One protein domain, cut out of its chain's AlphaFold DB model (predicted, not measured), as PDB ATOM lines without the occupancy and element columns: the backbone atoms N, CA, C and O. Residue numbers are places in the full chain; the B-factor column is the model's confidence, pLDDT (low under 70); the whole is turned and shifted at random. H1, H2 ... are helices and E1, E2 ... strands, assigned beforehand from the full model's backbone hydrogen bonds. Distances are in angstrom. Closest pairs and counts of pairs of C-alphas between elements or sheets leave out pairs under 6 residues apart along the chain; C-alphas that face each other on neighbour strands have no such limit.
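What this domain is: This is residues 14 to 88 and 97 to 108 of the 722 residues of a protein of Elizabethkingia bruuniana (UniProt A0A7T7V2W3). Two lobes stand at the two ends of an elongated model, with the single helix H1 bridging between them. The larger lobe holds a three-stranded sheet, E3, E6 and E7, together with the small hairpin E4 and E5 and a long loop, residues 50 to 65; the smaller lobe is the hairpin E1 and E2 with the unnamed stretch 14 to 25. The printed part has 87 residues, with one named helix and seven named strands in the order E1 E2 H1 E3 E4 E5 E6 E7, and its class is mixed, helices and strands. The larger sheet runs E3 - E6 - E7, antiparallel throughout, and the two hairpins are antiparallel sheets of two strands each. The whole is loose, with a radius of gyration of the C-alphas of 16.1 A, and spans 45 by 26 by 21 A.

Where its parts are: E3 is residues 66 to 71, 16.3 A long, beginning at C-alpha 66 (182.775, 193.743, 246.018). E6, residues 97 to 101, and E7, residues 104 to 108, are each 13.0 A long; E7 ends at C-alpha 108 (179.391, 190.388, 233.134). E4 is residues 75 to 77, 6.4 A, and E5 is residues 84 to 86, 6.5 A. H1 is residues 40 to 49, 14.1 A. E1, residues 26 to 31, is 16.0 A long and starts at C-alpha 26 (205.477, 208.299, 241.821); E2, residues 34 to 39, is 16.9 A long.

How they stand to each other: E6 is the inner strand of its sheet, which is only just strongly twisted, with C-alphas up to 4.1 A off the best plane. E3 and E6 are antiparallel at 160 degrees, with N 67 and O 100 2.8 A apart, within hydrogen-bond range. E6 and E7 form a hairpin at 153 degrees, with N 99 and O 106 at 2.9 A. Residues 53 to 54 pair in parallel with residues 69 to 70 of E3. The closest C-alphas of E5 and E7 are those of Ile 84 and Lys 107, 6.9 A apart. In the hairpin E4 and E5, N 77 and O 84 are 2.8 A apart. H1 is not on the sheet of E3, E6 and E7, and every O i to N i+4 pair in it is within hydrogen-bond range. The closest C-alphas of E1 and H1 are those of Asp 26 and Ile 40, 5.3 A apart. In the hairpin E1 and E2, N 29 and O 36 are 2.8 A apart. E1 and E2 are each apart from E3, E4, E5, E6 and E7.

The domain as a whole: The C-alphas of Asp 33 and Gln 88, the two farthest apart, are 49.2 A apart. Residues 89 to 96 are not printed, and C-alphas 88 and 97 are 13.4 A apart across this cut. The link from H1 to E3, 16 residues, is long. Mean pLDDT of the printed part is 80.4; 15 residues are under 70, among them residues 43 to 51.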
ATOM      1  N   SER A  14     201.482 198.958 253.462       71.69
ATOM      2  CA  SER A  14     202.245 197.715 253.276       71.69
ATOM      3  C   SER A  14     201.822 196.879 252.062       71.69
ATOM      4  O   SER A  14     202.588 196.026 251.628       71.69
ATOM      5  N   GLU A  15     200.609 197.086 251.551       74.12
ATOM      6  CA  GLU A  15     200.017 196.350 250.425       74.12
ATOM      7  C   GLU A  15     200.206 197.091 249.092       74.12
ATOM      8  O   GLU A  15     199.906 196.546 248.029       74.12
ATOM      9  N   LEU A  16     200.715 198.327 249.130       76.75
ATOM     10  CA  LEU A  16     200.991 199.102 247.930       76.75
ATOM     11  C   LEU A  16     202.241 198.567 247.212       76.75
ATOM     12  O   LEU A  16     203.252 198.276 247.862       76.75
ATOM     13  N   PRO A  17     202.215 198.456 245.870       76.31
ATOM     14  CA  PRO A  17     203.370 197.991 245.121       76.31
ATOM     15  C   PRO A  17     204.529 198.973 245.288       76.31
ATOM     16  O   PRO A  17     204.360 200.188 245.165       76.31
ATOM     17  N   LYS A  18     205.709 198.424 245.585       80.81
ATOM     18  CA  LYS A  18     206.930 199.189 245.836       80.81
ATOM     19  C   LYS A  18     207.774 199.257 244.572       80.81
ATOM     20  O   LYS A  18     208.075 198.222 243.982       80.81
ATOM     21  N   VAL A  19     208.203 200.458 244.197       75.94
ATOM     22  CA  VAL A  19     209.236 200.660 243.173       75.94
ATOM     23  C   VAL A  19     210.564 201.032 243.826       75.94
ATOM     24  O   VAL A  19     210.610 201.826 244.762       75.94
ATOM     25  N   GLY A  20     211.647 200.411 243.352       68.12
ATOM     26  CA  GLY A  20     212.983 200.561 243.941       68.12
ATOM     27  C   GLY A  20     213.666 201.897 243.638       68.12
ATOM     28  O   GLY A  20     214.534 202.301 244.399       68.12
ATOM     29  N   ASN A  21     213.262 202.586 242.565       75.50
ATOM     30  CA  ASN A  21     213.781 203.894 242.157       75.50
ATOM     31  C   ASN A  21     212.606 204.786 241.724       75.50
ATOM     32  O   ASN A  21     212.115 204.596 240.609       75.50
ATOM     33  N   PRO A  22     212.125 205.712 242.572       68.56
ATOM     34  CA  PRO A  22     211.009 206.575 242.210       68.56
ATOM     35  C   PRO A  22     211.389 207.538 241.079       68.56
ATOM     36  O   PRO A  22     212.455 208.157 241.111       68.56
ATOM     37  N   VAL A  23     210.506 207.690 240.095       72.75
ATOM     38  CA  VAL A  23     210.609 208.680 239.010       72.75
ATOM     39  C   VAL A  23     209.565 209.786 239.182       72.75
ATOM     40  O   VAL A  23     208.672 209.706 240.026       72.75
ATOM     41  N   SER A  24     209.672 210.857 238.388       61.09
ATOM     42  CA  SER A  24     208.700 211.956 238.409       61.09
ATOM     43  C   SER A  24     207.289 211.432 238.127       61.09
ATOM     44  O   SER A  24     207.004 210.993 237.015       61.09
ATOM     45  N   GLY A  25     206.414 211.505 239.134       64.75
ATOM     46  CA  GLY A  25     205.046 210.987 239.079       64.75
ATOM     47  C   GLY A  25     204.748 209.863 240.075       64.75
ATOM     48  O   GLY A  25     203.583 209.524 240.231       64.75
ATOM     49  N   ASP A  26     205.733 209.310 240.786       80.00
ATOM     50  CA  ASP A  26     205.477 208.299 241.821       80.00
ATOM     51  C   ASP A  26     205.056 208.933 243.160       80.00
ATOM     52  O   ASP A  26     205.565 209.976 243.576       80.00
ATOM     53  N   LEU A  27     204.123 208.287 243.863       78.88
ATOM     54  CA  LEU A  27     203.676 208.673 245.200       78.88
ATOM     55  C   LEU A  27     204.578 208.033 246.256       78.88
ATOM     56  O   LEU A  27     204.624 206.809 246.389       78.88
ATOM     57  N   ILE A  28     205.262 208.869 247.032       81.12
ATOM     58  CA  ILE A  28     206.062 208.434 248.178       81.12
ATOM     59  C   ILE A  28     205.152 208.343 249.403       81.12
ATOM     60  O   ILE A  28     204.447 209.295 249.739       81.12
ATOM     61  N   HIS A  29     205.184 207.208 250.089       76.50
ATOM     62  CA  HIS A  29     204.479 206.982 251.346       76.50
ATOM     63  C   HIS A  29     205.427 206.422 252.403       76.50
ATOM     64  O   HIS A  29     206.419 205.759 252.097       76.50
ATOM     65  N   ALA A  30     205.139 206.741 253.663       71.50
ATOM     66  CA  ALA A  30     205.934 206.318 254.807       71.50
ATOM     67  C   ALA A  30     205.144 205.318 255.653       71.50
ATOM     68  O   ALA A  30     203.971 205.540 255.965       71.50
ATOM     69  N   GLN A  31     205.804 204.238 256.064       68.06
ATOM     70  CA  GLN A  31     205.300 203.317 257.076       68.06
ATOM     71  C   GLN A  31     206.287 203.295 258.249       68.06
ATOM     72  O   GLN A  31     207.247 202.523 258.259       68.06
ATOM     73  N   GLY A  32     206.065 204.185 259.221       72.81
ATOM     74  CA  GLY A  32     207.075 204.513 260.232       72.81
ATOM     75  C   GLY A  32     208.262 205.229 259.584       72.81
ATOM     76  O   GLY A  32     208.059 206.101 258.743       72.81
ATOM     77  N   ASP A  33     209.483 204.807 259.913       71.62
ATOM     78  CA  ASP A  33     210.720 205.384 259.358       71.62
ATOM     79  C   ASP A  33     211.073 204.854 257.953       71.62
ATOM     80  O   ASP A  33     212.058 205.274 257.346       71.62
ATOM     81  N   ASN A  34     210.274 203.930 257.407       71.56
ATOM     82  CA  ASN A  34     210.512 203.347 256.090       71.56
ATOM     83  C   ASN A  34     209.733 204.095 255.008       71.56
ATOM     84  O   ASN A  34     208.503 204.031 254.960       71.56
ATOM     85  N   LEU A  35     210.459 204.745 254.098       73.75
ATOM     86  CA  LEU A  35     209.897 205.335 252.885       73.75
ATOM     87  C   LEU A  35     209.763 204.273 251.787       73.75
ATOM     88  O   LEU A  35     210.640 203.436 251.580       73.75
ATOM     89  N   SER A  36     208.642 204.289 251.079       81.00
ATOM     90  CA  SER A  36     208.368 203.460 249.906       81.00
ATOM     91  C   SER A  36     207.691 204.314 248.839       81.00
ATOM     92  O   SER A  36     207.059 205.317 249.149       81.00
ATOM     93  N   ALA A  37     207.836 203.937 247.573       82.50
ATOM     94  CA  ALA A  37     207.213 204.645 246.461       82.50
ATOM     95  C   ALA A  37     206.279 203.719 245.684       82.50
ATOM     96  O   ALA A  37     206.577 202.533 245.516       82.50
ATOM     97  N   THR A  38     205.165 204.268 245.206       82.06
ATOM     98  CA  THR A  38     204.146 203.568 244.420       82.06
ATOM     99  C   THR A  38     203.768 204.407 243.199       82.06
ATOM    100  O   THR A  38     203.485 205.595 243.362       82.06
ATOM    101  N   PRO A  39     203.711 203.831 241.985       80.50
ATOM    102  CA  PRO A  39     203.351 204.587 240.788       80.50
ATOM    103  C   PRO A  39     201.958 205.210 240.875       80.50
ATOM    104  O   PRO A  39     201.000 204.526 241.232       80.50
ATOM    105  N   ILE A  40     201.803 206.483 240.497       78.12
ATOM    106  CA  ILE A  40     200.480 207.138 240.487       78.12
ATOM    107  C   ILE A  40     199.499 206.463 239.523       78.12
ATOM    108  O   ILE A  40     198.295 206.449 239.780       78.12
ATOM    109  N   SER A  41     200.008 205.833 238.458       67.38
ATOM    110  CA  SER A  41     199.212 205.034 237.523       67.38
ATOM    111  C   SER A  41     198.471 203.895 238.216       67.38
ATOM    112  O   SER A  41     197.338 203.620 237.849       67.38
ATOM    113  N   TYR A  42     199.027 203.304 239.279       75.62
ATOM    114  CA  TYR A  42     198.337 202.280 240.064       75.62
ATOM    115  C   TYR A  42     197.028 202.809 240.669       75.62
ATOM    116  O   TYR A  42     195.997 202.139 240.618       75.62
ATOM    117  N   PHE A  43     197.045 204.028 241.215       68.38
ATOM    118  CA  PHE A  43     195.854 204.647 241.795       68.38
ATOM    119  C   PHE A  43     194.880 205.109 240.716       68.38
ATOM    120  O   PHE A  43     193.679 204.887 240.853       68.38
ATOM    121  N   ILE A  44     195.389 205.690 239.628       62.22
ATOM    122  CA  ILE A  44     194.570 206.105 238.486       62.22
ATOM    123  C   ILE A  44     193.861 204.888 237.880       62.22
ATOM    124  O   ILE A  44     192.648 204.921 237.718       62.22
ATOM    125  N   ASP A  45     194.556 203.773 237.664       59.84
ATOM    126  CA  ASP A  45     193.966 202.552 237.109       59.84
ATOM    127  C   ASP A  45     192.882 201.974 238.025       59.84
ATOM    128  O   ASP A  45     191.835 201.533 237.545       59.84
ATOM    129  N   LYS A  46     193.069 202.017 239.350       61.19
ATOM    130  CA  LYS A  46     192.058 201.555 240.320       61.19
ATOM    131  C   LYS A  46     190.837 202.465 240.375       61.19
ATOM    132  O   LYS A  46     189.714 201.963 240.409       61.19
ATOM    133  N   ILE A  47     191.057 203.777 240.354       59.31
ATOM    134  CA  ILE A  47     189.999 204.792 240.403       59.31
ATOM    135  C   ILE A  47     189.206 204.808 239.090       59.31
ATOM    136  O   ILE A  47     187.985 204.929 239.112       59.31
ATOM    137  N   SER A  48     189.879 204.665 237.948       47.31
ATOM    138  CA  SER A  48     189.269 204.825 236.627       47.31
ATOM    139  C   SER A  48     188.615 203.556 236.081       47.31
ATOM    140  O   SER A  48     187.658 203.662 235.320       47.31
ATOM    141  N   SER A  49     189.095 202.360 236.436       55.88
ATOM    142  CA  SER A  49     188.569 201.115 235.849       55.88
ATOM    143  C   SER A  49     187.481 200.437 236.684       55.88
ATOM    144  O   SER A  49     186.655 199.699 236.139       55.88
ATOM    145  N   GLY A  50     187.488 200.629 238.009       61.41
ATOM    146  CA  GLY A  50     186.705 199.801 238.929       61.41
ATOM    147  C   GLY A  50     187.077 198.310 238.873       61.41
ATOM    148  O   GLY A  50     186.292 197.485 239.335       61.41
ATOM    149  N   ILE A  51     188.232 197.952 238.286       69.81
ATOM    150  CA  ILE A  51     188.725 196.578 238.118       69.81
ATOM    151  C   ILE A  51     189.787 196.278 239.188       69.81
ATOM    152  O   ILE A  51     190.846 196.907 239.299       69.81
ATOM    153  N   TYR A  52     189.506 195.265 239.997       74.88
ATOM    154  CA  TYR A  52     190.355 194.775 241.069       74.88
ATOM    155  C   TYR A  52     191.581 193.997 240.565       74.88
ATOM    156  O   TYR A  52     192.643 194.100 241.175       74.88
ATOM    157  N   GLY A  53     191.497 193.304 239.429       78.25
ATOM    158  CA  GLY A  53     192.639 192.638 238.791       78.25
ATOM    159  C   GLY A  53     192.210 191.603 237.752       78.25
ATOM    160  O   GLY A  53     191.023 191.489 237.471       78.25
ATOM    161  N   ARG A  54     193.156 190.818 237.228       86.44
ATOM    162  CA  ARG A  54     192.864 189.749 236.261       86.44
ATOM    163  C   ARG A  54     192.538 188.441 236.959       86.44
ATOM    164  O   ARG A  54     193.304 188.003 237.812       86.44
ATOM    165  N   LEU A  55     191.429 187.812 236.575       90.12
ATOM    166  CA  LEU A  55     191.060 186.495 237.078       90.12
ATOM    167  C   LEU A  55     191.802 185.404 236.296       90.12
ATOM    168  O   LEU A  55     191.705 185.305 235.075       90.12
ATOM    169  N   THR A  56     192.515 184.563 237.030       89.62
ATOM    170  CA  THR A  56     193.111 183.292 236.596       89.62
ATOM    171  C   THR A  56     192.567 182.164 237.476       89.62
ATOM    172  O   THR A  56     192.015 182.426 238.545       89.62
ATOM    173  N   THR A  57     192.777 180.902 237.093       85.62
ATOM    174  CA  THR A  57     192.411 179.734 237.923       85.62
ATOM    175  C   THR A  57     193.160 179.666 239.260       85.62
ATOM    176  O   THR A  57     192.737 178.960 240.169       85.62
ATOM    177  N   SER A  58     194.257 180.415 239.400       84.25
ATOM    178  CA  SER A  58     195.062 180.530 240.620       84.25
ATOM    179  C   SER A  58     194.789 181.804 241.430       84.25
ATOM    180  O   SER A  58     195.411 182.010 242.471       84.25
ATOM    181  N   THR A  59     193.893 182.681 240.970       85.56
ATOM    182  CA  THR A  59     193.614 183.953 241.650       85.56
ATOM    183  C   THR A  59     192.882 183.710 242.969       85.56
ATOM    184  O   THR A  59     191.836 183.067 242.993       85.56
ATOM    185  N   VAL A  60     193.397 184.248 244.074       87.44
ATOM    186  CA  VAL A  60     192.697 184.208 245.366       87.44
ATOM    187  C   VAL A  60     191.656 185.325 245.392       87.44
ATOM    188  O   VAL A  60     192.004 186.504 245.306       87.44
ATOM    189  N   VAL A  61     190.383 184.954 245.498       85.06
ATOM    190  CA  VAL A  61     189.259 185.896 245.508       85.06
ATOM    191  C   VAL A  61     188.705 186.032 246.930       85.06
ATOM    192  O   VAL A  61     188.356 185.016 247.533       85.06
ATOM    193  N   PRO A  62     188.622 187.250 247.498       81.81
ATOM    194  CA  PRO A  62     188.125 187.423 248.860       81.81
ATOM    195  C   PRO A  62     186.632 187.078 248.993       81.81
ATOM    196  O   PRO A  62     185.823 187.395 248.122       81.81
ATOM    197  N   GLY A  63     186.260 186.455 250.117       75.19
ATOM    198  CA  GLY A  63     184.882 186.020 250.394       75.19
ATOM    199  C   GLY A  63     183.930 187.119 250.885       75.19
ATOM    200  O   GLY A  63     182.743 186.867 251.050       75.19
ATOM    201  N   THR A  64     184.423 188.334 251.128       70.19
ATOM    202  CA  THR A  64     183.643 189.470 251.652       70.19
ATOM    203  C   THR A  64     183.996 190.737 250.887       70.19
ATOM    204  O   THR A  64     185.182 190.996 250.705       70.19
ATOM    205  N   GLY A  65     183.009 191.546 250.499       71.56
ATOM    206  CA  GLY A  65     183.207 192.773 249.715       71.56
ATOM    207  C   GLY A  65     182.882 192.613 248.227       71.56
ATOM    208  O   GLY A  65     182.467 191.540 247.793       71.56
ATOM    209  N   TYR A  66     183.041 193.697 247.459       76.94
ATOM    210  CA  TYR A  66     182.775 193.743 246.018       76.94
ATOM    211  C   TYR A  66     184.077 193.872 245.219       76.94
ATOM    212  O   TYR A  66     184.829 194.835 245.386       76.94
ATOM    213  N   TYR A  67     184.316 192.930 244.311       81.31
ATOM    214  CA  TYR A  67     185.501 192.873 243.458       81.31
ATOM    215  C   TYR A  67     185.095 192.625 242.015       81.31
ATOM    216  O   TYR A  67     184.284 191.750 241.742       81.31
ATOM    217  N   LYS A  68     185.682 193.351 241.069       84.81
ATOM    218  CA  LYS A  68     185.456 193.135 239.637       84.81
ATOM    219  C   LYS A  68     186.764 192.749 238.973       84.81
ATOM    220  O   LYS A  68     187.717 193.510 239.049       84.81
ATOM    221  N   TYR A  69     186.817 191.605 238.315       88.62
ATOM    222  CA  TYR A  69     188.008 191.111 237.640       88.62
ATOM    223  C   TYR A  69     187.855 191.166 236.123       88.62
ATOM    224  O   TYR A  69     186.759 190.923 235.617       88.62
ATOM    225  N   ASP A  70     188.935 191.452 235.394       89.25
ATOM    226  CA  ASP A  70     188.992 191.221 233.948       89.25
ATOM    227  C   ASP A  70     189.340 189.760 233.653       89.25
ATOM    228  O   ASP A  70     190.152 189.144 234.347       89.25
ATOM    229  N   VAL A  71     188.728 189.199 232.612       91.94
ATOM    230  CA  VAL A  71     189.033 187.849 232.137       91.94
ATOM    231  C   VAL A  71     189.539 187.929 230.707       91.94
ATOM    232  O   VAL A  71     188.914 188.557 229.858       91.94
ATOM    233  N   ALA A  72     190.679 187.294 230.442       87.31
ATOM    234  CA  ALA A  72     191.333 187.333 229.132       87.31
ATOM    235  C   ALA A  72     191.636 185.948 228.546       87.31
ATOM    236  O   ALA A  72     192.225 185.859 227.473       87.31
ATOM    237  N   GLN A  73     191.269 184.873 229.246       91.06
ATOM    238  CA  GLN A  73     191.460 183.498 228.790       91.06
ATOM    239  C   GLN A  73     190.156 182.716 228.929       91.06
ATOM    240  O   GLN A  73     189.455 182.829 229.937       91.06
ATOM    241  N   ALA A  74     189.818 181.940 227.902       91.75
ATOM    242  CA  ALA A  74     188.684 181.033 227.960       91.75
ATOM    243  C   ALA A  74     188.988 179.901 228.953       91.75
ATOM    244  O   ALA A  74     190.127 179.442 229.058       91.75
ATOM    245  N   GLY A  75     187.981 179.453 229.695       92.12
ATOM    246  CA  GLY A  75     188.153 178.430 230.723       92.12
ATOM    247  C   GLY A  75     187.054 178.452 231.777       92.12
ATOM    248  O   GLY A  75     186.201 179.339 231.789       92.12
ATOM    249  N   THR A  76     187.080 177.459 232.669       95.06
ATOM    250  CA  THR A  76     186.189 177.397 233.836       95.06
ATOM    251  C   THR A  76     186.960 177.784 235.088       95.06
ATOM    252  O   THR A  76     187.940 177.136 235.451       95.06
ATOM    253  N   TYR A  77     186.505 178.846 235.743       94.38
ATOM    254  CA  TYR A  77     187.107 179.423 236.936       94.38
ATOM    255  C   TYR A  77     186.381 178.875 238.165       94.38
ATOM    256  O   TYR A  77     185.267 179.292 238.468       94.38
ATOM    257  N   THR A  78     186.992 177.896 238.834       93.88
ATOM    258  CA  THR A  78     186.435 177.200 240.012       93.88
ATOM    259  C   THR A  78     186.900 177.792 241.345       93.88
ATOM    260  O   THR A  78     186.407 177.410 242.399       93.88
ATOM    261  N   ASN A  79     187.832 178.744 241.304       90.81
ATOM    262  CA  ASN A  79     188.347 179.514 242.441       90.81
ATOM    263  C   ASN A  79     187.405 180.650 242.897       90.81
ATOM    264  O   ASN A  79     187.789 181.503 243.693       90.81
ATOM    265  N   ILE A  80     186.180 180.656 242.378       92.00
ATOM    266  CA  ILE A  80     185.085 181.584 242.655       92.00
ATOM    267  C   ILE A  80     183.787 180.779 242.760       92.00
ATOM    268  O   ILE A  80     183.702 179.675 242.218       92.00
ATOM    269  N   ASN A  81     182.782 181.306 243.460       89.75
ATOM    270  CA  ASN A  81     181.532 180.593 243.714       89.75
ATOM    271  C   ASN A  81     180.316 181.436 243.300       89.75
ATOM    272  O   ASN A  81     180.188 182.535 243.818       89.75
ATOM    273  N   PRO A  82     179.399 180.954 242.445       92.75
ATOM    274  CA  PRO A  82     179.516 179.727 241.660       92.75
ATOM    275  C   PRO A  82     180.697 179.788 240.679       92.75
ATOM    276  O   PRO A  82     181.175 180.866 240.326       92.75
ATOM    277  N   ALA A  83     181.170 178.620 240.240       94.00
ATOM    278  CA  ALA A  83     182.189 178.546 239.198       94.00
ATOM    279  C   ALA A  83     181.653 179.139 237.885       94.00
ATOM    280  O   ALA A  83     180.506 178.889 237.510       94.00
ATOM    281  N   ILE A  84     182.485 179.899 237.168       95.06
ATOM    282  CA  ILE A  84     182.084 180.581 235.927       95.06
ATOM    283  C   ILE A  84     182.898 180.051 234.752       95.06
ATOM    284  O   ILE A  84     184.127 180.064 234.782       95.06
ATOM    285  N   THR A  85     182.213 179.642 233.683       95.06
ATOM    286  CA  THR A  85     182.835 179.309 232.395       95.06
ATOM    287  C   THR A  85     182.769 180.500 231.444       95.06
ATOM    288  O   THR A  85     181.689 181.056 231.210       95.06
ATOM    289  N   ILE A  86     183.931 180.869 230.895       94.81
ATOM    290  CA  ILE A  86     184.100 181.876 229.842       94.81
ATOM    291  C   ILE A  86     184.513 181.181 228.544       94.81
ATOM    292  O   ILE A  86     185.488 180.424 228.541       94.81
ATOM    293  N   THR A  87     183.808 181.441 227.445       90.12
ATOM    294  CA  THR A  87     184.154 180.899 226.119       90.12
ATOM    295  C   THR A  87     185.075 181.841 225.338       90.12
ATOM    296  O   THR A  87     185.185 183.030 225.638       90.12
ATOM    297  N   GLN A  88     185.736 181.318 224.299       84.69
ATOM    298  CA  GLN A  88     186.549 182.149 223.405       84.69
ATOM    299  C   GLN A  88     185.689 183.180 222.654       84.69
ATOM    300  O   GLN A  88     186.076 184.338 222.560       84.69
ATOM    301  N   PHE A  97     184.067 190.354 232.170       90.56
ATOM    302  CA  PHE A  97     184.363 190.613 233.569       90.56
ATOM    303  C   PHE A  97     183.705 189.566 234.462       90.56
ATOM    304  O   PHE A  97     182.648 189.027 234.137       90.56
ATOM    305  N   VAL A  98     184.310 189.327 235.621       91.62
ATOM    306  CA  VAL A  98     183.684 188.580 236.715       91.62
ATOM    307  C   VAL A  98     183.582 189.491 237.924       91.62
ATOM    308  O   VAL A  98     184.592 189.987 238.415       91.62
ATOM    309  N   THR A  99     182.370 189.721 238.407       89.44
ATOM    310  CA  THR A  99     182.127 190.441 239.657       89.44
ATOM    311  C   THR A  99     181.915 189.448 240.781       89.44
ATOM    312  O   THR A  99     181.215 188.463 240.597       89.44
ATOM    313  N   VAL A 100     182.500 189.695 241.944       88.12
ATOM    314  CA  VAL A 100     182.336 188.878 243.142       88.12
ATOM    315  C   VAL A 100     181.875 189.787 244.262       88.12
ATOM    316  O   VAL A 100     182.599 190.702 244.643       88.12
ATOM    317  N   SER A 101     180.662 189.556 244.752       85.25
ATOM    318  CA  SER A 101     180.046 190.317 245.834       85.25
ATOM    319  C   SER A 101     179.756 189.377 246.994       85.25
ATOM    320  O   SER A 101     178.965 188.448 246.854       85.25
ATOM    321  N   ASN A 102     180.428 189.582 248.128       84.19
ATOM    322  CA  ASN A 102     180.287 188.759 249.335       84.19
ATOM    323  C   ASN A 102     180.377 187.247 249.055       84.19
ATOM    324  O   ASN A 102     179.556 186.459 249.519       84.19
ATOM    325  N   GLY A 103     181.373 186.859 248.251       82.19
ATOM    326  CA  GLY A 103     181.652 185.463 247.915       82.19
ATOM    327  C   GLY A 103     180.766 184.867 246.819       82.19
ATOM    328  O   GLY A 103     180.942 183.692 246.506       82.19
ATOM    329  N   VAL A 104     179.859 185.655 246.224       89.56
ATOM    330  CA  VAL A 104     179.014 185.252 245.092       89.56
ATOM    331  C   VAL A 104     179.530 185.880 243.800       89.56
ATOM    332  O   VAL A 104     179.628 187.101 243.698       89.56
ATOM    333  N   ALA A 105     179.871 185.044 242.825       91.25
ATOM    334  CA  ALA A 105     180.446 185.425 241.549       91.25
ATOM    335  C   ALA A 105     179.397 185.490 240.436       91.25
ATOM    336  O   ALA A 105     178.575 184.590 240.271       91.25
ATOM    337  N   GLU A 106     179.487 186.530 239.616       92.56
ATOM    338  CA  GLU A 106     178.630 186.771 238.463       92.56
ATOM    339  C   GLU A 106     179.472 187.142 237.242       92.56
ATOM    340  O   GLU A 106     180.481 187.847 237.333       92.56
ATOM    341  N   LYS A 107     179.051 186.652 236.073       93.00
ATOM    342  CA  LYS A 107     179.679 186.952 234.785       93.00
ATOM    343  C   LYS A 107     179.035 188.193 234.184       93.00
ATOM    344  O   LYS A 107     177.816 188.244 234.045       93.00
ATOM    345  N   LEU A 108     179.850 189.150 233.751       87.06
ATOM    346  CA  LEU A 108     179.391 190.388 233.134       87.06
ATOM    347  C   LEU A 108     180.069 190.586 231.776       87.06
ATOM    348  O   LEU A 108     181.291 190.689 231.681       87.06
TER     349      LEU A 108